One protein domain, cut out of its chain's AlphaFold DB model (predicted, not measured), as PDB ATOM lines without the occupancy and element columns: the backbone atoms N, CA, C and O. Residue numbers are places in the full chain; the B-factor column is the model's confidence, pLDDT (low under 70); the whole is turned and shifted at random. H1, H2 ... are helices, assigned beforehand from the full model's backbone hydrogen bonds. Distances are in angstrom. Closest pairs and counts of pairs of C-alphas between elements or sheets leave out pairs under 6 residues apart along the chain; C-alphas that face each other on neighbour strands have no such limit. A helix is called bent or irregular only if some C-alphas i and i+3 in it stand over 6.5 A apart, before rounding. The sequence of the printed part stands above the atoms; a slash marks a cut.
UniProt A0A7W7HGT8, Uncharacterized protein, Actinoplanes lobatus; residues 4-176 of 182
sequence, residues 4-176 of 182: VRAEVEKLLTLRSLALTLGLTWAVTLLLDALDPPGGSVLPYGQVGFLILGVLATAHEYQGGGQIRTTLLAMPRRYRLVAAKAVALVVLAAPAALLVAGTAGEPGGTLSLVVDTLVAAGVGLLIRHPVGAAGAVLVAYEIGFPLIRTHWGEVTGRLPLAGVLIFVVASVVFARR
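AT A GLANCE: This is residues 4 to 176 of the 182 residues of an uncharacterized protein of Actinoplanes lobatus (UniProt A0A7W7HGT8). Two helices, H3 and H6, lie side by side in the core of a compact helical body; H2 and the bent H5 pack on one side of this pair, with H1 set on one arm of H5, and H7 and H8, crossed with each other, cover the other side. Residues 72 to 78, of which 72 and 73 belong to the short H4 and 77 and 78 to H5a, stick out at one end of the body. The printed part has 173 residues with eight named helices, H1 to H8 in chain order, and no named strand: the class is all helix. It is compact, with a radius of gyration of the C-alphas of 16.5 A and spans of 51 by 36 by 26 A.

HOW THE PARTS SIT: Start with H1, residues 4 to 13, which touches H5a, residues 77 to 91, at C-alphas Val 4 and Ala 83, 4.9 A apart, the closest. H2, residues 15 to 34, and H3, residues 42 to 61, form a helical hairpin at a shallow tilt of 8 degrees; their closest C-alphas, Thr 24 and Gly 48, are 5.2 A apart. H3 is the hub, touching five other helices; it touches H4, residues 66 to 73, only at the corner and only just, with 3 pairs of C-alphas within 8 A, the closest Glu 60 and Gln 66 at 5.4 A. By its hydrogen bonds H5, residues 77 to 102, was assigned as one helix, but it is bent: C-alphas 91 and 94 are 6.5 A apart, and H5b takes residues 94 to 102. H5b touches H2, closest at C-alphas Trp 25 and Val 99, 5.7 A. H6, residues 106 to 126, touches H3 at a shallow tilt of 32 degrees, closest at C-alphas Gly 53 and Ala 120, 4.1 A. H3, H5a and H6 make an up-and-down bundle, each running against the one before it. H7, residues 129 to 155, touches H8, residues 160 to 174, at a steep tilt of 51 degrees, closest at C-alphas Ala 139 and Ile 165, 5.3 A. H1 and H8 are apart. Every O i to N i+4 pair is within hydrogen-bond range in H1, H2, H4, H5a, H5b and H8; H3 has 13 of 16, H6 15 of 17 and H7 19 of 23.

IN THESE COORDINATES: Find C-alpha 4 at (187.501, 71.704, 195.530), where H1 begins. H2 measures 28.1 A, H3 30.0 A, H6 31.2 A and H7 29.3 A, with a kink of 74 degrees near residue 149. H8 ends at C-alpha 174, (217.778, 77.033, 204.367).

THE WHOLE: The C-alphas farthest apart, Pro 37 and Leu 72, are 51.9 A apart. The printed part has no cut and no long link. Residues 63 to 65 and 152 to 176 are under pLDDT 70.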
ATOM      1  N   VAL A   4     187.780  70.967 194.287       91.12
ATOM      2  CA  VAL A   4     187.501  71.704 195.530       91.12
ATOM      3  C   VAL A   4     186.617  70.888 196.471       91.12
ATOM      4  O   VAL A   4     186.904  70.806 197.656       91.12
ATOM      5  N   ARG A   5     185.577  70.229 195.946       93.19
ATOM      6  CA  ARG A   5     184.677  69.401 196.754       93.19
ATOM      7  C   ARG A   5     185.419  68.224 197.390       93.19
ATOM      8  O   ARG A   5     185.237  67.979 198.574       93.19
ATOM      9  N   ALA A   6     186.272  67.545 196.625       92.50
ATOM     10  CA  ALA A   6     187.074  66.440 197.146       92.50
ATOM     11  C   ALA A   6     188.055  66.906 198.238       92.50
ATOM     12  O   ALA A   6     188.223  66.234 199.251       92.50
ATOM     13  N   GLU A   7     188.671  68.080 198.066       94.38
ATOM     14  CA  GLU A   7     189.526  68.673 199.098       94.38
ATOM     15  C   GLU A   7     188.724  69.047 200.357       94.38
ATOM     16  O   GLU A   7     189.188  68.763 201.457       94.38
ATOM     17  N   VAL A   8     187.513  69.600 200.226       95.44
ATOM     18  CA  VAL A   8     186.632  69.897 201.374       95.44
ATOM     19  C   VAL A   8     186.243  68.619 202.120       95.44
ATOM     20  O   VAL A   8     186.424  68.549 203.332       95.44
ATOM     21  N   GLU A   9     185.761  67.591 201.413       95.69
ATOM     22  CA  GLU A   9     185.397  66.295 202.012       95.69
ATOM     23  C   GLU A   9     186.593  65.661 202.740       95.69
ATOM     24  O   GLU A   9     186.456  65.127 203.843       95.69
ATOM     25  N   LYS A  10     187.802  65.798 202.183       93.31
ATOM     26  CA  LYS A  10     189.025  65.370 202.861       93.31
ATOM     27  C   LYS A  10     189.278  66.162 204.142       93.31
ATOM     28  O   LYS A  10     189.494  65.552 205.181       93.31
ATOM     29  N   LEU A  11     189.256  67.494 204.104       94.81
ATOM     30  CA  LEU A  11     189.519  68.284 205.312       94.81
ATOM     31  C   LEU A  11     188.481  67.999 206.413       94.81
ATOM     32  O   LEU A  11     188.848  67.896 207.580       94.81
ATOM     33  N   LEU A  12     187.215  67.787 206.046       94.62
ATOM     34  CA  LEU A  12     186.140  67.443 206.985       94.62
ATOM     35  C   LEU A  12     186.316  66.069 207.648       94.62
ATOM     36  O   LEU A  12     185.834  65.862 208.758       94.62
ATOM     37  N   THR A  13     187.001  65.129 206.994       95.62
ATOM     38  CA  THR A  13     187.249  63.784 207.546       95.62
ATOM     39  C   THR A  13     188.511  63.712 208.408       95.62
ATOM     40  O   THR A  13     188.722  62.727 209.119       95.62
ATOM     41  N   LEU A  14     189.342  64.760 208.418       94.44
ATOM     42  CA  LEU A  14     190.528  64.821 209.268       94.44
ATOM     43  C   LEU A  14     190.138  65.105 210.719       94.44
ATOM     44  O   LEU A  14     189.881  66.243 211.115       94.44
ATOM     45  N   ARG A  15     190.200  64.060 211.550       95.44
ATOM     46  CA  ARG A  15     189.962  64.162 212.999       95.44
ATOM     47  C   ARG A  15     190.845  65.221 213.667       95.44
ATOM     48  O   ARG A  15     190.396  65.866 214.605       95.44
ATOM     49  N   SER A  16     192.071  65.427 213.188       94.62
ATOM     50  CA  SER A  16     192.976  66.453 213.716       94.62
ATOM     51  C   SER A  16     192.452  67.876 213.506       94.62
ATOM     52  O   SER A  16     192.550  68.688 214.422       94.62
ATOM     53  N   LEU A  17     191.849  68.180 212.349       96.00
ATOM     54  CA  LEU A  17     191.251  69.495 212.092       96.00
ATOM     55  C   LEU A  17     189.995  69.697 212.933       96.00
ATOM     56  O   LEU A  17     189.850  70.741 213.561       96.00
ATOM     57  N   ALA A  18     189.137  68.676 213.021       95.94
ATOM     58  CA  ALA A  18     187.952  68.721 213.873       95.94
ATOM     59  C   ALA A  18     188.316  68.949 215.352       95.94
ATOM     60  O   ALA A  18     187.719  69.801 216.008       95.94
ATOM     61  N   LEU A  19     189.332  68.242 215.865       97.62
ATOM     62  CA  LEU A  19     189.837  68.442 217.226       97.62
ATOM     63  C   LEU A  19     190.444  69.834 217.413       97.62
ATOM     64  O   LEU A  19     190.170  70.469 218.423       97.62
ATOM     65  N   THR A  20     191.227  70.326 216.450       97.25
ATOM     66  CA  THR A  20     191.838  71.663 216.533       97.25
ATOM     67  C   THR A  20     190.765  72.746 216.589       97.25
ATOM     68  O   THR A  20     190.816  73.598 217.470       97.25
ATOM     69  N   LEU A  21     189.756  72.685 215.713       97.00
ATOM     70  CA  LEU A  21     188.632  73.628 215.718       97.00
ATOM     71  C   LEU A  21     187.823  73.546 217.015       97.00
ATOM     72  O   LEU A  21     187.554  74.575 217.629       97.00
ATOM     73  N   GLY A  22     187.477  72.332 217.450       97.56
ATOM     74  CA  GLY A  22     186.714  72.116 218.679       97.56
ATOM     75  C   GLY A  22     187.445  72.630 219.918       97.56
ATOM     76  O   GLY A  22     186.845  73.325 220.732       97.56
ATOM     77  N   LEU A  23     188.747  72.353 220.035       97.56
ATOM     78  CA  LEU A  23     189.575  72.851 221.135       97.56
ATOM     79  C   LEU A  23     189.756  74.368 221.074       97.56
ATOM     80  O   LEU A  23     189.629  75.023 222.101       97.56
ATOM     81  N   THR A  24     189.999  74.934 219.889       97.62
ATOM     82  CA  THR A  24     190.130  76.392 219.711       97.62
ATOM     83  C   THR A  24     188.864  77.101 220.172       97.62
ATOM     84  O   THR A  24     188.923  78.059 220.941       97.62
ATOM     85  N   TRP A  25     187.706  76.598 219.748       97.19
ATOM     86  CA  TRP A  25     186.425  77.167 220.136       97.19
ATOM     87  C   TRP A  25     186.139  76.994 221.633       97.19
ATOM     88  O   TRP A  25     185.771  77.960 222.294       97.19
ATOM     89  N   ALA A  26     186.381  75.805 222.194       97.12
ATOM     90  CA  ALA A  26     186.200  75.553 223.624       97.12
ATOM     91  C   ALA A  26     187.097  76.445 224.496       97.12
ATOM     92  O   ALA A  26     186.637  76.982 225.500       97.12
ATOM     93  N   VAL A  27     188.361  76.640 224.103       96.00
ATOM     94  CA  VAL A  27     189.290  77.551 224.791       96.00
ATOM     95  C   VAL A  27     188.825  78.999 224.664       96.00
ATOM     96  O   VAL A  27     188.875  79.724 225.649       96.00
ATOM     97  N   THR A  28     188.325  79.409 223.496       95.00
ATOM     98  CA  THR A  28     187.777  80.762 223.297       95.00
ATOM     99  C   THR A  28     186.609  81.020 224.250       95.00
ATOM    100  O   THR A  28     186.621  82.018 224.956       95.00
ATOM    101  N   LEU A  29     185.651  80.090 224.338       95.38
ATOM    102  CA  LEU A  29     184.524  80.185 225.273       95.38
ATOM    103  C   LEU A  29     184.974  80.217 226.735       95.38
ATOM    104  O   LEU A  29     184.438  80.977 227.535       95.38
ATOM    105  N   LEU A  30     185.948  79.377 227.092       95.56
ATOM    106  CA  LEU A  30     186.485  79.342 228.446       95.56
ATOM    107  C   LEU A  30     187.144  80.674 228.812       95.56
ATOM    108  O   LEU A  30     186.923  81.173 229.906       95.56
ATOM    109  N   LEU A  31     187.950  81.239 227.915       94.00
ATOM    110  CA  LEU A  31     188.636  82.506 228.156       94.00
ATOM    111  C   LEU A  31     187.664  83.683 228.187       94.00
ATOM    112  O   LEU A  31     187.789  84.514 229.075       94.00
ATOM    113  N   ASP A  32     186.675  83.723 227.297       92.94
ATOM    114  CA  ASP A  32     185.604  84.725 227.336       92.94
ATOM    115  C   ASP A  32     184.865  84.700 228.684       92.94
ATOM    116  O   ASP A  32     184.703  85.727 229.336       92.94
ATOM    117  N   ALA A  33     184.547  83.504 229.193       93.50
ATOM    118  CA  ALA A  33     183.920  83.344 230.505       93.50
ATOM    119  C   ALA A  33     184.818  83.744 231.693       93.50
ATOM    120  O   ALA A  33     184.304  84.021 232.778       93.50
ATOM    121  N   LEU A  34     186.144  83.730 231.523       94.00
ATOM    122  CA  LEU A  34     187.113  84.086 232.563       94.00
ATOM    123  C   LEU A  34     187.486  85.575 232.567       94.00
ATOM    124  O   LEU A  34     188.141  85.998 233.518       94.00
ATOM    125  N   ASP A  35     187.095  86.333 231.538       89.44
ATOM    126  CA  ASP A  35     187.365  87.770 231.372       89.44
ATOM    127  C   ASP A  35     188.828  88.162 231.690       89.44
ATOM    128  O   ASP A  35     189.118  88.855 232.673       89.44
ATOM    129  N   PRO A  36     189.811  87.657 230.917       86.19
ATOM    130  CA  PRO A  36     191.215  87.893 231.199       86.19
ATOM    131  C   PRO A  36     191.575  89.385 231.088       86.19
ATOM    132  O   PRO A  36     191.078  90.097 230.209       86.19
ATOM    133  N   PRO A  37     192.522  89.869 231.915       77.56
ATOM    134  CA  PRO A  37     192.983  91.248 231.850       77.56
ATOM    135  C   PRO A  37     193.539  91.560 230.455       77.56
ATOM    136  O   PRO A  37     194.432  90.876 229.958       77.56
ATOM    137  N   GLY A  38     192.999  92.604 229.826       76.50
ATOM    138  CA  GLY A  38     193.268  92.950 228.426       76.50
ATOM    139  C   GLY A  38     192.055  92.787 227.504       76.50
ATOM    140  O   GLY A  38     192.080  93.339 226.408       76.50
ATOM    141  N   GLY A  39     190.995  92.098 227.946       79.88
ATOM    142  CA  GLY A  39     189.640  92.123 227.370       79.88
ATOM    143  C   GLY A  39     189.454  91.472 225.991       79.88
ATOM    144  O   GLY A  39     188.327  91.182 225.612       79.88
ATOM    145  N   SER A  40     190.528  91.218 225.240       87.94
ATOM    146  CA  SER A  40     190.470  90.564 223.928       87.94
ATOM    147  C   SER A  40     190.867  89.093 224.029       87.94
ATOM    148  O   SER A  40     191.979  88.753 224.443       87.94
ATOM    149  N   VAL A  41     189.955  88.212 223.613       93.12
ATOM    150  CA  VAL A  41     190.165  86.754 223.569       93.12
ATOM    151  C   VAL A  41     190.574  86.284 222.166       93.12
ATOM    152  O   VAL A  41     191.127  85.194 221.994       93.12
ATOM    153  N   LEU A  42     190.375  87.128 221.150       92.06
ATOM    154  CA  LEU A  42     190.669  86.820 219.752       92.06
ATOM    155  C   LEU A  42     192.112  86.319 219.499       92.06
ATOM    156  O   LEU A  42     192.247  85.354 218.739       92.06
ATOM    157  N   PRO A  43     193.176  86.857 220.142       91.62
ATOM    158  CA  PRO A  43     194.548  86.380 219.940       91.62
ATOM    159  C   PRO A  43     194.743  84.889 220.242       91.62
ATOM    160  O   PRO A  43     195.473  84.199 219.535       91.62
ATOM    161  N   TYR A  44     194.030  84.349 221.231       91.44
ATOM    162  CA  TYR A  44     194.092  82.922 221.558       91.44
ATOM    163  C   TYR A  44     193.423  82.062 220.480       91.44
ATOM    164  O   TYR A  44     193.892  80.966 220.165       91.44
ATOM    165  N   GLY A  45     192.362  82.582 219.857       94.19
ATOM    166  CA  GLY A  45     191.765  81.988 218.666       94.19
ATOM    167  C   GLY A  45     192.755  81.937 217.500       94.19
ATOM    168  O   GLY A  45     192.864  80.904 216.839       94.19
ATOM    169  N   GLN A  46     193.538  83.003 217.285       95.06
ATOM    170  CA  GLN A  46     194.523  83.078 216.193       95.06
ATOM    171  C   GLN A  46     195.534  81.928 216.248       95.06
ATOM    172  O   GLN A  46     195.779  81.292 215.223       95.06
ATOM    173  N   VAL A  47     196.025  81.568 217.438       95.75
ATOM    174  CA  VAL A  47     196.911  80.404 217.645       95.75
ATOM    175  C   VAL A  47     196.300  79.116 217.083       95.75
ATOM    176  O   VAL A  47     196.958  78.370 216.352       95.75
ATOM    177  N   GLY A  48     195.022  78.871 217.372       96.88
ATOM    178  CA  GLY A  48     194.294  77.710 216.868       96.88
ATOM    179  C   GLY A  48     194.186  77.685 215.342       96.88
ATOM    180  O   GLY A  48     194.418  76.645 214.719       96.88
ATOM    181  N   PHE A  49     193.908  78.834 214.719       97.69
ATOM    182  CA  PHE A  49     193.809  78.965 213.259       97.69
ATOM    183  C   PHE A  49     195.168  78.861 212.549       97.69
ATOM    184  O   PHE A  49     195.251  78.282 211.461       97.69
ATOM    185  N   LEU A  50     196.255  79.314 213.179       96.75
ATOM    186  CA  LEU A  50     197.616  79.081 212.686       96.75
ATOM    187  C   LEU A  50     197.937  77.578 212.651       96.75
ATOM    188  O   LEU A  50     198.383  77.049 211.629       96.75
ATOM    189  N   ILE A  51     197.648  76.855 213.737       96.88
ATOM    190  CA  ILE A  51     197.846  75.398 213.800       96.88
ATOM    191  C   ILE A  51     196.954  74.687 212.774       96.88
ATOM    192  O   ILE A  51     197.424  73.796 212.061       96.88
ATOM    193  N   LEU A  52     195.690  75.103 212.652       97.44
ATOM    194  CA  LEU A  52     194.739  74.572 211.676       97.44
ATOM    195  C   LEU A  52     195.285  74.670 210.248       97.44
ATOM    196  O   LEU A  52     195.267  73.680 209.513       97.44
ATOM    197  N   GLY A  53     195.801  75.844 209.871       96.31
ATOM    198  CA  GLY A  53     196.391  76.088 208.559       96.31
ATOM    199  C   GLY A  53     197.557  75.148 208.271       96.31
ATOM    200  O   GLY A  53     197.568  74.478 207.235       96.31
ATOM    201  N   VAL A  54     198.494  75.025 209.218       96.25
ATOM    202  CA  VAL A  54     199.624  74.088 209.103       96.25
ATOM    203  C   VAL A  54     199.137  72.654 208.922       96.25
ATOM    204  O   VAL A  54     199.589  71.965 208.008       96.25
ATOM    205  N   LEU A  55     198.225  72.179 209.772       95.31
ATOM    206  CA  LEU A  55     197.736  70.800 209.710       95.31
ATOM    207  C   LEU A  55     197.003  70.519 208.395       95.31
ATOM    208  O   LEU A  55     197.186  69.447 207.814       95.31
ATOM    209  N   ALA A  56     196.230  71.479 207.884       95.06
ATOM    210  CA  ALA A  56     195.472  71.332 206.646       95.06
ATOM    211  C   ALA A  56     196.361  71.061 205.420       95.06
ATOM    212  O   ALA A  56     195.910  70.406 204.480       95.06
ATOM    213  N   THR A  57     197.624  71.496 205.423       92.62
ATOM    214  CA  THR A  57     198.545  71.282 204.294       92.62
ATOM    215  C   THR A  57     199.684  70.317 204.592       92.62
ATOM    216  O   THR A  57     200.081  69.559 203.707       92.62
ATOM    217  N   ALA A  58     200.202  70.299 205.819       91.00
ATOM    218  CA  ALA A  58     201.363  69.494 206.179       91.00
ATOM    219  C   ALA A  58     201.027  68.015 206.452       91.00
ATOM    220  O   ALA A  58     201.927  67.178 206.391       91.00
ATOM    221  N   HIS A  59     199.759  67.666 206.722       88.38
ATOM    222  CA  HIS A  59     199.370  66.275 207.008       88.38
ATOM    223  C   HIS A  59     199.666  65.314 205.846       88.38
ATOM    224  O   HIS A  59     200.029  64.171 206.090       88.38
ATOM    225  N   GLU A  60     199.591  65.779 204.594       86.00
ATOM    226  CA  GLU A  60     199.844  64.940 203.407       86.00
ATOM    227  C   GLU A  60     201.303  64.488 203.270       86.00
ATOM    228  O   GLU A  60     201.603  63.563 202.511       86.00
ATOM    229  N   TYR A  61     202.212  65.158 203.981       83.38
ATOM    230  CA  TYR A  61     203.631  64.828 204.005       83.38
ATOM    231  C   TYR A  61     203.984  63.848 205.132       83.38
ATOM    232  O   TYR A  61     205.079  63.287 205.133       83.38
ATOM    233  N   GLN A  62     203.064  63.585 206.067       78.25
ATOM    234  CA  GLN A  62     203.260  62.565 207.095       78.25
ATOM    235  C   GLN A  62     203.000  61.168 206.520       78.25
ATOM    236  O   GLN A  62     202.038  60.945 205.790       78.25
ATOM    237  N   GLY A  63     203.875  60.208 206.828       67.88
ATOM    238  CA  GLY A  63     203.715  58.821 206.370       67.88
ATOM    239  C   GLY A  63     204.037  58.574 204.886       67.88
ATOM    240  O   GLY A  63     203.753  57.494 204.378       67.88
ATOM    241  N   GLY A  64     204.630  59.546 204.179       60.50
ATOM    242  CA  GLY A  64     205.357  59.370 202.908       60.50
ATOM    243  C   GLY A  64     204.551  59.041 201.637       60.50
ATOM    244  O   GLY A  64     205.095  59.153 200.538       60.50
ATOM    245  N   GLY A  65     203.277  58.653 201.740       68.50
ATOM    246  CA  GLY A  65     202.526  58.099 200.600       68.50
ATOM    247  C   GLY A  65     201.506  59.028 199.934       68.50
ATOM    248  O   GLY A  65     201.296  58.943 198.723       68.50
ATOM    249  N   GLN A  66     200.869  59.921 200.697       80.50
ATOM    250  CA  GLN A  66     199.652  60.611 200.244       80.50
ATOM    251  C   GLN A  66     199.930  61.703 199.200       80.50
ATOM    252  O   GLN A  66     199.183  61.850 198.238       80.50
ATOM    253  N   ILE A  67     201.047  62.427 199.315       80.75
ATOM    254  CA  ILE A  67     201.416  63.451 198.325       80.75
ATOM    255  C   ILE A  67     201.684  62.845 196.933       80.75
ATOM    256  O   ILE A  67     201.361  63.453 195.911       80.75
ATOM    257  N   ARG A  68     202.249  61.627 196.872       79.81
ATOM    258  CA  ARG A  68     202.590  60.958 195.605       79.81
ATOM    259  C   ARG A  68     201.326  60.532 194.866       79.81
ATOM    260  O   ARG A  68     201.228  60.767 193.664       79.81
ATOM    261  N   THR A  69     200.350  59.963 195.570       81.50
ATOM    262  CA  THR A  69     199.067  59.570 194.971       81.50
ATOM    263  C   THR A  69     198.277  60.788 194.491       81.50
ATOM    264  O   THR A  69     197.788  60.779 193.361       81.50
ATOM    265  N   THR A  70     198.239  61.877 195.267       82.06
ATOM    266  CA  THR A  70     197.572  63.123 194.856       82.06
ATOM    267  C   THR A  70     198.207  63.737 193.606       82.06
ATOM    268  O   THR A  70     197.493  64.158 192.695       82.06
ATOM    269  N   LEU A  71     199.541  63.755 193.513       81.31
ATOM    270  CA  LEU A  71     200.237  64.298 192.341       81.31
ATOM    271  C   LEU A  71     200.103  63.414 191.093       81.31
ATOM    272  O   LEU A  71     200.062  63.956 189.989       81.31
ATOM    273  N   LEU A  72     200.000  62.089 191.249       84.38
ATOM    274  CA  LEU A  72     199.703  61.182 190.133       84.38
ATOM    275  C   LEU A  72     198.279  61.388 189.602       84.38
ATOM    276  O   LEU A  72     198.076  61.424 188.392       84.38
ATOM    277  N   ALA A  73     197.304  61.573 190.495       81.94
ATOM    278  CA  ALA A  73     195.920  61.842 190.110       81.94
ATOM    279  C   ALA A  73     195.734  63.252 189.521       81.94
ATOM    280  O   ALA A  73     194.875  63.466 188.665       81.94
ATOM    281  N   MET A  74     196.529  64.228 189.975       83.31
ATOM    282  CA  MET A  74     196.368  65.634 189.613       83.31
ATOM    283  C   MET A  74     197.721  66.318 189.322       83.31
ATOM    284  O   MET A  74     198.234  67.090 190.135       83.31
ATOM    285  N   PRO A  75     198.300  66.115 188.121       80.31
ATOM    286  CA  PRO A  75     199.670  66.544 187.807       80.31
ATOM    287  C   PRO A  75     199.856  68.071 187.744       80.31
ATOM    288  O   PRO A  75     200.972  68.584 187.854       80.31
ATOM    289  N   ARG A  76     198.769  68.841 187.591       85.62
ATOM    290  CA  ARG A  76     198.807  70.313 187.537       85.62
ATOM    291  C   ARG A  76     198.888  70.913 188.944       85.62
ATOM    292  O   ARG A  76     197.873  71.336 189.501       85.62
ATOM    293  N   ARG A  77     200.113  71.004 189.478       82.75
ATOM    294  CA  ARG A  77     200.426  71.467 190.850       82.75
ATOM    295  C   ARG A  77     199.712  72.762 191.262       82.75
ATOM    296  O   ARG A  77     199.150  72.826 192.349       82.75
ATOM    297  N   TYR A  78     199.667  73.766 190.390       87.12
ATOM    298  CA  TYR A  78     199.042  75.063 190.684       87.12
ATOM    299  C   TYR A  78     197.523  74.968 190.907       87.12
ATOM    300  O   TYR A  78     196.990  75.611 191.807       87.12
ATOM    301  N   ARG A  79     196.818  74.120 190.143       87.31
ATOM    302  CA  ARG A  79     195.370  73.908 190.324       87.31
ATOM    303  C   ARG A  79     195.064  73.182 191.627       87.31
ATOM    304  O   ARG A  79     194.062  73.487 192.260       87.31
ATOM    305  N   LEU A  80     195.924  72.246 192.019       88.75
ATOM    306  CA  LEU A  80     195.793  71.532 193.285       88.75
ATOM    307  C   LEU A  80     195.991  72.474 194.480       88.75
ATOM    308  O   LEU A  80     195.177  72.465 195.398       88.75
ATOM    309  N   VAL A  81     197.021  73.328 194.448       89.88
ATOM    310  CA  VAL A  81     197.264  74.328 195.506       89.88
ATOM    311  C   VAL A  81     196.111  75.331 195.594       89.88
ATOM    312  O   VAL A  81     195.632  75.607 196.690       89.88
ATOM    313  N   ALA A  82     195.605  75.821 194.457       90.19
ATOM    314  CA  ALA A  82     194.439  76.703 194.446       90.19
ATOM    315  C   ALA A  82     193.193  76.012 195.025       90.19
ATOM    316  O   ALA A  82     192.492  76.595 195.848       90.19
ATOM    317  N   ALA A  83     192.936  74.753 194.655       91.81
ATOM    318  CA  ALA A  83     191.805  73.999 195.189       91.81
ATOM    319  C   ALA A  83     191.918  73.766 196.705       91.81
ATOM    320  O   ALA A  83     190.916  73.899 197.402       91.81
ATOM    321  N   LYS A  84     193.127  73.492 197.214       93.12
ATOM    322  CA  LYS A  84     193.421  73.397 198.653       93.12
ATOM    323  C   LYS A  84     193.134  74.695 199.387       93.12
ATOM    324  O   LYS A  84     192.467  74.668 200.413       93.12
ATOM    325  N   ALA A  85     193.610  75.817 198.851       94.25
ATOM    326  CA  ALA A  85     193.374  77.128 199.444       94.25
ATOM    327  C   ALA A  85     191.874  77.451 199.490       94.25
ATOM    328  O   ALA A  85     191.366  77.831 200.538       94.25
ATOM    329  N   VAL A  86     191.143  77.220 198.394       96.19
ATOM    330  CA  VAL A  86     189.687  77.432 198.353       96.19
ATOM    331  C   VAL A  86     188.964  76.512 199.337       96.19
ATOM    332  O   VAL A  86     188.118  76.981 200.090       96.19
ATOM    333  N   ALA A  87     189.303  75.221 199.372       96.38
ATOM    334  CA  ALA A  87     188.703  74.275 200.312       96.38
ATOM    335  C   ALA A  87     188.963  74.670 201.773       96.38
ATOM    336  O   ALA A  87     188.057  74.598 202.602       96.38
ATOM    337  N   LEU A  88     190.177  75.137 202.069       96.69
ATOM    338  CA  LEU A  88     190.543  75.628 203.389       96.69
ATOM    339  C   LEU A  88     189.769  76.894 203.758       96.69
ATOM    340  O   LEU A  88     189.290  76.971 204.877       96.69
ATOM    341  N   VAL A  89     189.575  77.844 202.837       97.44
ATOM    342  CA  VAL A  89     188.733  79.031 203.081       97.44
ATOM    343  C   VAL A  89     187.285  78.631 203.351       97.44
ATOM    344  O   VAL A  89     186.691  79.126 204.305       97.44
ATOM    345  N   VAL A  90     186.723  77.716 202.556       97.50
ATOM    346  CA  VAL A  90     185.344  77.227 202.737       97.50
ATOM    347  C   VAL A  90     185.153  76.593 204.117       97.50
ATOM    348  O   VAL A  90     184.105  76.783 204.728       97.50
ATOM    349  N   LEU A  91     186.159  75.877 204.623       97.06
ATOM    350  CA  LEU A  91     186.137  75.295 205.966       97.06
ATOM    351  C   LEU A  91     186.395  76.334 207.069       97.06
ATOM    352  O   LEU A  91     185.696  76.356 208.079       97.06
ATOM    353  N   ALA A  92     187.415  77.173 206.895       97.25
ATOM    354  CA  ALA A  92     187.913  78.074 207.926       97.25
ATOM    355  C   ALA A  92     187.019  79.300 208.117       97.25
ATOM    356  O   ALA A  92     186.884  79.751 209.244       97.25
ATOM    357  N   ALA A  93     186.378  79.825 207.070       97.75
ATOM    358  CA  ALA A  93     185.527  81.011 207.167       97.75
ATOM    359  C   ALA A  93     184.357  80.870 208.167       97.75
ATOM    360  O   ALA A  93     184.233  81.737 209.033       97.75
ATOM    361  N   PRO A  94     183.518  79.812 208.126       98.00
ATOM    362  CA  PRO A  94     182.446  79.655 209.110       98.00
ATOM    363  C   PRO A  94     182.988  79.408 210.523       98.00
ATOM    364  O   PRO A  94     182.443  79.941 211.485       98.00
ATOM    365  N   ALA A  95     184.082  78.652 210.656       97.62
ATOM    366  CA  ALA A  95     184.723  78.439 211.949       97.62
ATOM    367  C   ALA A  95     185.300  79.745 212.521       97.62
ATOM    368  O   ALA A  95     185.167  80.005 213.713       97.62
ATOM    369  N   ALA A  96     185.917  80.574 211.678       97.69
ATOM    370  CA  ALA A  96     186.481  81.866 212.049       97.69
ATOM    371  C   ALA A  96     185.385  82.825 212.493       97.69
ATOM    372  O   ALA A  96     185.539  83.478 213.516       97.69
ATOM    373  N   LEU A  97     184.260  82.858 211.773       97.88
ATOM    374  CA  LEU A  97     183.104  83.661 212.153       97.88
ATOM    375  C   LEU A  97     182.548  83.232 213.513       97.88
ATOM    376  O   LEU A  97     182.227  84.078 214.340       97.88
ATOM    377  N   LEU A  98     182.458  81.922 213.745       97.50
ATOM    378  CA  LEU A  98     182.000  81.363 215.010       97.50
ATOM    379  C   LEU A  98     182.943  81.745 216.160       97.50
ATOM    380  O   LEU A  98     182.478  82.299 217.148       97.50
ATOM    381  N   VAL A  99     184.252  81.524 216.015       97.44
ATOM    382  CA  VAL A  99     185.248  81.845 217.051       97.44
ATOM    383  C   VAL A  99     185.335  83.352 217.311       97.44
ATOM    384  O   VAL A  99     185.250  83.780 218.460       97.44
ATOM    385  N   ALA A 100     185.447  84.165 216.260       96.12
ATOM    386  CA  ALA A 100     185.517  85.619 216.373       96.12
ATOM    387  C   ALA A 100     184.225  86.208 216.957       96.12
ATOM    388  O   ALA A 100     184.273  87.106 217.792       96.12
ATOM    389  N   GLY A 101     183.068  85.670 216.562       95.38
ATOM    390  CA  GLY A 101     181.773  86.042 217.124       95.38
ATOM    391  C   GLY A 101     181.658  85.695 218.608       95.38
ATOM    392  O   GLY A 101     181.203  86.533 219.380       95.38
ATOM    393  N   THR A 102     182.117  84.509 219.025       93.25
ATOM    394  CA  THR A 102     182.145  84.144 220.453       93.25
ATOM    395  C   THR A 102     183.137  84.958 221.269       93.25
ATOM    396  O   THR A 102     182.904  85.142 222.449       93.25
ATOM    397  N   ALA A 103     184.200  85.473 220.653       93.25
ATOM    398  CA  ALA A 103     185.148  86.374 221.303       93.25
ATOM    399  C   ALA A 103     184.664  87.841 221.350       93.25
ATOM    400  O   ALA A 103     185.442  88.721 221.701       93.25
ATOM    401  N   GLY A 104     183.432  88.138 220.911       93.00
ATOM    402  CA  GLY A 104     182.900  89.506 220.854       93.00
ATOM    403  C   GLY A 104     183.492  90.386 219.742       93.00
ATOM    404  O   GLY A 104     183.170  91.570 219.651       93.00
ATOM    405  N   GLU A 105     184.314  89.822 218.853       93.06
ATOM    406  CA  GLU A 105     185.085  90.545 217.837       93.06
ATOM    407  C   GLU A 105     184.828  90.002 216.417       93.06
ATOM    408  O   GLU A 105     185.756  89.554 215.740       93.06
ATOM    409  N   PRO A 106     183.593  90.057 215.880       91.94
ATOM    410  CA  PRO A 106     183.271  89.470 214.572       91.94
ATOM    411  C   PRO A 106     184.112  90.042 213.413       91.94
ATOM    412  O   PRO A 106     184.334  89.354 212.411       91.94
ATOM    413  N   GLY A 107     184.641  91.265 213.555       90.31
ATOM    414  CA  GLY A 107     185.593  91.867 212.613       90.31
ATOM    415  C   GLY A 107     186.910  91.088 212.462       90.31
ATOM    416  O   GLY A 107     187.546  91.168 211.412       90.31
ATOM    417  N   GLY A 108     187.275  90.267 213.452       91.94
ATOM    418  CA  GLY A 108     188.438  89.372 213.438       91.94
ATOM    419  C   GLY A 108     188.296  88.142 212.534       91.94
ATOM    420  O   GLY A 108     189.249  87.389 212.347       91.94
ATOM    421  N   THR A 109     187.129  87.920 211.925       94.88
ATOM    422  CA  THR A 109     186.901  86.760 211.044       94.88
ATOM    423  C   THR A 109     187.908  86.714 209.891       94.88
ATOM    424  O   THR A 109     188.481  85.666 209.591       94.88
ATOM    425  N   LEU A 110     188.144  87.856 209.239       92.62
ATOM    426  CA  LEU A 110     189.039  87.917 208.086       92.62
ATOM    427  C   LEU A 110     190.498  87.679 208.490       92.62
ATOM    428  O   LEU A 110     191.206  86.980 207.767       92.62
ATOM    429  N   SER A 111     190.946  88.220 209.629       91.25
ATOM    430  CA  SER A 111     192.317  88.000 210.102       91.25
ATOM    431  C   SER A 111     192.565  86.526 210.399       91.25
ATOM    432  O   SER A 111     193.558  85.996 209.918       91.25
ATOM    433  N   LEU A 112     191.627  85.828 211.048       95.75
ATOM    434  CA  LEU A 112     191.741  84.383 211.292       95.75
ATOM    435  C   LEU A 112     191.854  83.574 209.992       95.75
ATOM    436  O   LEU A 112     192.692  82.675 209.883       95.75
ATOM    437  N   VAL A 113     191.049  83.899 208.974       96.19
ATOM    438  CA  VAL A 113     191.136  83.233 207.660       96.19
ATOM    439  C   VAL A 113     192.491  83.501 207.000       96.19
ATOM    440  O   VAL A 113     193.104  82.577 206.461       96.19
ATOM    441  N   VAL A 114     192.985  84.739 207.059       92.88
ATOM    442  CA  VAL A 114     194.298  85.109 206.511       92.88
ATOM    443  C   VAL A 114     195.427  84.388 207.253       92.88
ATOM    444  O   VAL A 114     196.274  83.782 206.597       92.88
ATOM    445  N   ASP A 115     195.405  84.375 208.585       93.25
ATOM    446  CA  ASP A 115     196.376  83.674 209.434       93.25
ATOM    447  C   ASP A 115     196.427  82.180 209.075       93.25
ATOM    448  O   ASP A 115     197.501  81.610 208.863       93.25
ATOM    449  N   THR A 116     195.258  81.567 208.872       96.62
ATOM    450  CA  THR A 116     195.138  80.169 208.430       96.62
ATOM    451  C   THR A 116     195.805  79.934 207.078       96.62
ATOM    452  O   THR A 116     196.515  78.944 206.899       96.62
ATOM    453  N   LEU A 117     195.598  80.826 206.103       95.75
ATOM    454  CA  LEU A 117     196.181  80.690 204.764       95.75
ATOM    455  C   LEU A 117     197.696  80.899 204.767       95.75
ATOM    456  O   LEU A 117     198.417  80.168 204.082       95.75
ATOM    457  N   VAL A 118     198.186  81.858 205.553       92.75
ATOM    458  CA  VAL A 118     199.623  82.083 205.750       92.75
ATOM    459  C   VAL A 118     200.263  80.834 206.351       92.75
ATOM    460  O   VAL A 118     201.234  80.307 205.803       92.75
ATOM    461  N   ALA A 119     199.682  80.305 207.427       94.25
ATOM    462  CA  ALA A 119     200.182  79.115 208.099       94.25
ATOM    463  C   ALA A 119     200.104  77.859 207.209       94.25
ATOM    464  O   ALA A 119     201.027  77.041 207.193       94.25
ATOM    465  N   ALA A 120     199.062  77.743 206.384       94.88
ATOM    466  CA  ALA A 120     198.953  76.711 205.358       94.88
ATOM    467  C   ALA A 120     200.081  76.795 204.323       94.88
ATOM    468  O   ALA A 120     200.645  75.759 203.953       94.88
ATOM    469  N   GLY A 121     200.452  78.004 203.896       92.19
ATOM    470  CA  GLY A 121     201.615  78.243 203.040       92.19
ATOM    471  C   GLY A 121     202.911  77.739 203.675       92.19
ATOM    472  O   GLY A 121     203.670  77.014 203.034       92.19
ATOM    473  N   VAL A 122     203.122  78.021 204.962       91.44
ATOM    474  CA  VAL A 122     204.281  77.501 205.706       91.44
ATOM    475  C   VAL A 122     204.265  75.978 205.793       91.44
ATOM    476  O   VAL A 122     205.295  75.346 205.565       91.44
ATOM    477  N   GLY A 123     203.104  75.369 206.047       92.50
ATOM    478  CA  GLY A 123     202.954  73.913 206.042       92.50
ATOM    479  C   GLY A 123     203.340  73.276 204.699       92.50
ATOM    480  O   GLY A 123     204.000  72.236 204.683       92.50
ATOM    481  N   LEU A 124     203.019  73.930 203.574       91.31
ATOM    482  CA  LEU A 124     203.430  73.489 202.231       91.31
ATOM    483  C   LEU A 124     204.944  73.615 201.989       91.31
ATOM    484  O   LEU A 124     205.508  72.791 201.262       91.31
ATOM    485  N   LEU A 125     205.587  74.635 202.564       90.88
ATOM    486  CA  LEU A 125     207.028  74.875 202.433       90.88
ATOM    487  C   LEU A 125     207.845  73.914 203.300       90.88
ATOM    488  O   LEU A 125     208.741  73.246 202.793       90.88
ATOM    489  N   ILE A 126     207.504  73.816 204.587       90.00
ATOM    490  CA  ILE A 126     208.251  73.037 205.584       90.00
ATOM    491  C   ILE A 126     207.968  71.536 205.469       90.00
ATOM    492  O   ILE A 126     208.828  70.721 205.796       90.00
ATOM    493  N   ARG A 127     206.770  71.146 205.002       90.75
ATOM    494  CA  ARG A 127     206.381  69.740 204.766       90.75
ATOM    495  C   ARG A 127     206.503  68.834 205.997       90.75
ATOM    496  O   ARG A 127     206.579  67.616 205.880       90.75
ATOM    497  N   HIS A 128     206.497  69.428 207.184       90.12
ATOM    498  CA  HIS A 128     206.555  68.726 208.456       90.12
ATOM    499  C   HIS A 128     205.642  69.444 209.455       90.12
ATOM    500  O   HIS A 128     205.981  70.549 209.872       90.12
ATOM    501  N   PRO A 129     204.510  68.859 209.885       91.00
ATOM    502  CA  PRO A 129     203.495  69.592 210.645       91.00
ATOM    503  C   PRO A 129     204.023  70.132 211.972       91.00
ATOM    504  O   PRO A 129     203.815  71.299 212.266       91.00
ATOM    505  N   VAL A 130     204.777  69.328 212.735       92.31
ATOM    506  CA  VAL A 130     205.331  69.772 214.028       92.31
ATOM    507  C   VAL A 130     206.330  70.921 213.848       92.31
ATOM    508  O   VAL A 130     206.210  71.947 214.507       92.31
ATOM    509  N   GLY A 131     207.283  70.788 212.916       90.38
ATOM    510  CA  GLY A 131     208.248  71.845 212.613       90.38
ATOM    511  C   GLY A 131     207.593  73.109 212.053       90.38
ATOM    512  O   GLY A 131     207.982  74.210 212.425       90.38
ATOM    513  N   ALA A 132     206.571  72.962 211.208       92.56
ATOM    514  CA  ALA A 132     205.832  74.081 210.638       92.56
ATOM    515  C   ALA A 132     205.013  74.823 211.696       92.56
ATOM    516  O   ALA A 132     205.075  76.046 211.760       92.56
ATOM    517  N   ALA A 133     204.304  74.094 212.561       93.81
ATOM    518  CA  ALA A 133     203.558  74.680 213.667       93.81
ATOM    519  C   ALA A 133     204.507  75.414 214.620       93.81
ATOM    520  O   ALA A 133     204.278  76.579 214.922       93.81
ATOM    521  N   GLY A 134     205.622  74.783 215.006       92.38
ATOM    522  CA  GLY A 134     206.644  75.426 215.832       92.38
ATOM    523  C   GLY A 134     207.188  76.714 215.208       92.38
ATOM    524  O   GLY A 134     207.257  77.734 215.884       92.38
ATOM    525  N   ALA A 135     207.509  76.702 213.911       90.44
ATOM    526  CA  ALA A 135     208.008  77.887 213.212       90.44
ATOM    527  C   ALA A 135     206.977  79.028 213.175       90.44
ATOM    528  O   ALA A 135     207.325  80.172 213.461       90.44
ATOM    529  N   VAL A 136     205.717  78.718 212.851       91.94
ATOM    530  CA  VAL A 136     204.633  79.710 212.798       91.94
ATOM    531  C   VAL A 136     204.364  80.300 214.180       91.94
ATOM    532  O   VAL A 136     204.299  81.518 214.307       91.94
ATOM    533  N   LEU A 137     204.269  79.461 215.216       92.81
ATOM    534  CA  LEU A 137     204.006  79.911 216.584       92.81
ATOM    535  C   LEU A 137     205.154  80.758 217.136       92.81
ATOM    536  O   LEU A 137     204.908  81.816 217.697       92.81
ATOM    537  N   VAL A 138     206.410  80.361 216.921       89.62
ATOM    538  CA  VAL A 138     207.569  81.167 217.344       89.62
ATOM    539  C   VAL A 138     207.602  82.510 216.613       89.62
ATOM    540  O   VAL A 138     207.842  83.547 217.232       89.62
ATOM    541  N   ALA A 139     207.347  82.525 215.304       86.44
ATOM    542  CA  ALA A 139     207.311  83.771 214.545       86.44
ATOM    543  C   ALA A 139     206.179  84.698 215.020       86.44
ATOM    544  O   ALA A 139     206.393  85.906 215.133       86.44
ATOM    545  N   TYR A 140     205.006  84.139 215.320       86.75
ATOM    546  CA  TYR A 140     203.827  84.893 215.733       86.75
ATOM    547  C   TYR A 140     203.911  85.389 217.187       86.75
ATOM    548  O   TYR A 140     203.730  86.577 217.423       86.75
ATOM    549  N   GLU A 141     204.254  84.522 218.142       88.06
ATOM    550  CA  GLU A 141     204.243  84.834 219.582       88.06
ATOM    551  C   GLU A 141     205.505  85.554 220.063       88.06
ATOM    552  O   GLU A 141     205.472  86.324 221.018       88.06
ATOM    553  N   ILE A 142     206.645  85.302 219.417       88.25
ATOM    554  CA  ILE A 142     207.933  85.854 219.855       88.25
ATOM    555  C   ILE A 142     208.423  86.873 218.836       88.25
ATOM    556  O   ILE A 142     208.670  88.031 219.171       88.25
ATOM    557  N   GLY A 143     208.539  86.466 217.571       84.06
ATOM    558  CA  GLY A 143     209.120  87.308 216.528       84.06
ATOM    559  C   GLY A 143     208.358  88.620 216.333       84.06
ATOM    560  O   GLY A 143     208.958  89.697 216.315       84.06
ATOM    561  N   PHE A 144     207.036  88.545 216.207       81.81
ATOM    562  CA  PHE A 144     206.223  89.709 215.887       81.81
ATOM    563  C   PHE A 144     206.134  90.736 217.036       81.81
ATOM    564  O   PHE A 144     206.380  91.918 216.767       81.81
ATOM    565  N   PRO A 145     205.891  90.356 218.309       84.00
ATOM    566  CA  PRO A 145     205.952  91.294 219.433       84.00
ATOM    567  C   PRO A 145     207.328  91.938 219.616       84.00
ATOM    568  O   PRO A 145     207.407  93.143 219.873       84.00
ATOM    569  N   LEU A 146     208.416  91.178 219.427       83.50
ATOM    570  CA  LEU A 146     209.781  91.713 219.492       83.50
ATOM    571  C   LEU A 146     210.029  92.774 218.415       83.50
ATOM    572  O   LEU A 146     210.623  93.815 218.685       83.50
ATOM    573  N   ILE A 147     209.542  92.556 217.198       79.00
ATOM    574  CA  ILE A 147     209.709  93.538 216.122       79.00
ATOM    575  C   ILE A 147     208.841  94.762 216.361       79.00
ATOM    576  O   ILE A 147     209.325  95.881 216.211       79.00
ATOM    577  N   ARG A 148     207.587  94.575 216.783       77.81
ATOM    578  CA  ARG A 148     206.686  95.689 217.101       77.81
ATOM    579  C   ARG A 148     207.266  96.585 218.200       77.81
ATOM    580  O   ARG A 148     207.166  97.802 218.091       77.81
ATOM    581  N   THR A 149     207.884  96.003 219.226       84.31
ATOM    582  CA  THR A 149     208.511  96.768 220.318       84.31
ATOM    583  C   THR A 149     209.740  97.553 219.865       84.31
ATOM    584  O   THR A 149     209.936  98.672 220.327       84.31
ATOM    585  N   HIS A 150     210.536  97.018 218.938       80.94
ATOM    586  CA  HIS A 150     211.775  97.668 218.493       80.94
ATOM    587  C   HIS A 150     211.594  98.599 217.277       80.94
ATOM    588  O   HIS A 150     212.414  99.487 217.070       80.94
ATOM    589  N   TRP A 151     210.545  98.412 216.467       75.00
ATOM    590  CA  TRP A 151     210.342  99.096 215.175       75.00
ATOM    591  C   TRP A 151     208.954  99.750 215.055       75.00
ATOM    592  O   TRP A 151     208.468  99.981 213.944       75.00
ATOM    593  N   GLY A 152     208.294 100.030 216.185       62.72
ATOM    594  CA  GLY A 152     206.887 100.446 216.272       62.72
ATOM    595  C   GLY A 152     206.470 101.550 215.293       62.72
ATOM    596  O   GLY A 152     205.409 101.438 214.679       62.72
ATOM    597  N   GLU A 153     207.339 102.534 215.044       62.78
ATOM    598  CA  GLU A 153     207.084 103.650 214.116       62.78
ATOM    599  C   GLU A 153     206.952 103.225 212.639       62.78
ATOM    600  O   GLU A 153     206.222 103.853 211.874       62.78
ATOM    601  N   VAL A 154     207.597 102.128 212.225       58.00
ATOM    602  CA  VAL A 154     207.577 101.622 210.836       58.00
ATOM    603  C   VAL A 154     206.424 100.631 210.613       58.00
ATOM    604  O   VAL A 154     205.906 100.492 209.504       58.00
ATOM    605  N   THR A 155     205.985  99.946 211.674       54.25
ATOM    606  CA  THR A 155     205.054  98.806 211.583       54.25
ATOM    607  C   THR A 155     203.571  99.165 211.427       54.25
ATOM    608  O   THR A 155     202.785  98.303 211.038       54.25
ATOM    609  N   GLY A 156     203.176 100.426 211.631       51.81
ATOM    610  CA  GLY A 156     201.774 100.868 211.545       51.81
ATOM    611  C   GLY A 156     201.126 100.804 210.150       51.81
ATOM    612  O   GLY A 156     199.952 101.138 210.018       51.81
ATOM    613  N   ARG A 157     201.860 100.406 209.097       46.19
ATOM    614  CA  ARG A 157     201.390 100.453 207.695       46.19
ATOM    615  C   ARG A 157     201.356  99.118 206.947       46.19
ATOM    616  O   ARG A 157     200.910  99.108 205.804       46.19
ATOM    617  N   LEU A 158     201.802  98.002 207.529       49.59
ATOM    618  CA  LEU A 158     201.899  96.725 206.803       49.59
ATOM    619  C   LEU A 158     201.380  95.540 207.637       49.59
ATOM    620  O   LEU A 158     201.670  95.475 208.832       49.59
ATOM    621  N   PRO A 159     200.675  94.560 207.029       53.38
ATOM    622  CA  PRO A 159     200.327  93.289 207.670       53.38
ATOM    623  C   PRO A 159     201.593  92.422 207.821       53.38
ATOM    624  O   PRO A 159     201.837  91.470 207.081       53.38
ATOM    625  N   LEU A 160     202.452  92.801 208.767       54.12
ATOM    626  CA  LEU A 160     203.800  92.260 208.960       54.12
ATOM    627  C   LEU A 160     203.832  90.813 209.476       54.12
ATOM    628  O   LEU A 160     204.854  90.145 209.320       54.12
ATOM    629  N   ALA A 161     202.724  90.306 210.023       52.97
ATOM    630  CA  ALA A 161     202.633  88.926 210.501       52.97
ATOM    631  C   ALA A 161     202.946  87.914 209.381       52.97
ATOM    632  O   ALA A 161     203.744  86.999 209.576       52.97
ATOM    633  N   GLY A 162     202.417  88.135 208.170       54.75
ATOM    634  CA  GLY A 162     202.634  87.236 207.033       54.75
ATOM    635  C   GLY A 162     204.076  87.218 206.521       54.75
ATOM    636  O   GLY A 162     204.605  86.153 206.208       54.75
ATOM    637  N   VAL A 163     204.736  88.380 206.476       57.22
ATOM    638  CA  VAL A 163     206.120  88.512 205.981       57.22
ATOM    639  C   VAL A 163     207.103  87.865 206.950       57.22
ATOM    640  O   VAL A 163     208.006  87.146 206.526       57.22
ATOM    641  N   LEU A 164     206.911  88.070 208.254       59.09
ATOM    642  CA  LEU A 164     207.834  87.549 209.253       59.09
ATOM    643  C   LEU A 164     207.801  86.025 209.338       59.09
ATOM    644  O   LEU A 164     208.850  85.381 209.356       59.09
ATOM    645  N   ILE A 165     206.595  85.457 209.330       59.62
ATOM    646  CA  ILE A 165     206.381  84.011 209.297       59.62
ATOM    647  C   ILE A 165     207.083  83.403 208.072       59.62
ATOM    648  O   ILE A 165     207.769  82.387 208.191       59.62
ATOM    649  N   PHE A 166     206.987  84.059 206.911       60.78
ATOM    650  CA  PHE A 166     207.652  83.612 205.686       60.78
ATOM    651  C   PHE A 166     209.184  83.674 205.787       60.78
ATOM    652  O   PHE A 166     209.871  82.736 205.375       60.78
ATOM    653  N   VAL A 167     209.733  84.751 206.359       63.59
ATOM    654  CA  VAL A 167     211.184  84.949 206.512       63.59
ATOM    655  C   VAL A 167     211.774  83.951 207.507       63.59
ATOM    656  O   VAL A 167     212.769  83.300 207.192       63.59
ATOM    657  N   VAL A 168     211.149  83.762 208.672       63.19
ATOM    658  CA  VAL A 168     211.615  82.799 209.684       63.19
ATOM    659  C   VAL A 168     211.555  81.372 209.140       63.19
ATOM    660  O   VAL A 168     212.539  80.641 209.254       63.19
ATOM    661  N   ALA A 169     210.453  80.993 208.481       58.31
ATOM    662  CA  ALA A 169     210.340  79.690 207.831       58.31
ATOM    663  C   ALA A 169     211.440  79.479 206.776       58.31
ATOM    664  O   ALA A 169     212.036  78.405 206.721       58.31
ATOM    665  N   SER A 170     211.767  80.513 205.994       58.47
ATOM    666  CA  SER A 170     212.826  80.446 204.980       58.47
ATOM    667  C   SER A 170     214.223  80.299 205.598       58.47
ATOM    668  O   SER A 170     215.013  79.473 205.146       58.47
ATOM    669  N   VAL A 171     214.532  81.054 206.657       61.59
ATOM    670  CA  VAL A 171     215.860  81.066 207.297       61.59
ATOM    671  C   VAL A 171     216.133  79.783 208.085       61.59
ATOM    672  O   VAL A 171     217.240  79.248 208.019       61.59
ATOM    673  N   VAL A 172     215.141  79.270 208.820       65.06
ATOM    674  CA  VAL A 172     215.301  78.040 209.617       65.06
ATOM    675  C   VAL A 172     215.541  76.830 208.712       65.06
ATOM    676  O   VAL A 172     216.341  75.962 209.056       65.06
ATOM    677  N   PHE A 173     214.900  76.778 207.541       56.91
ATOM    678  CA  PHE A 173     215.013  75.627 206.644       56.91
ATOM    679  C   PHE A 173     216.175  75.697 205.656       56.91
ATOM    680  O   PHE A 173     216.784  74.662 205.403       56.91
ATOM    681  N   ALA A 174     216.577  76.886 205.196       57.28
ATOM    682  CA  ALA A 174     217.778  77.033 204.367       57.28
ATOM    683  C   ALA A 174     219.055  76.500 205.055       57.28
ATOM    684  O   ALA A 174     220.028  76.167 204.386       57.28
ATOM    685  N   ARG A 175     219.057  76.385 206.393       54.81
ATOM    686  CA  ARG A 175     220.175  75.817 207.163       54.81
ATOM    687  C   ARG A 175     220.200  74.288 207.218       54.81
ATOM    688  O   ARG A 175     221.254  73.741 207.519       54.81
ATOM    689  N   ARG A 176     219.087  73.596 206.950       52.47
ATOM    690  CA  ARG A 176     219.046  72.122 206.978       52.47
ATOM    691  C   ARG A 176     219.611  71.499 205.704       52.47
ATOM    692  O   ARG A 176     220.361  70.538 205.804       52.47
TER     693      ARG A 176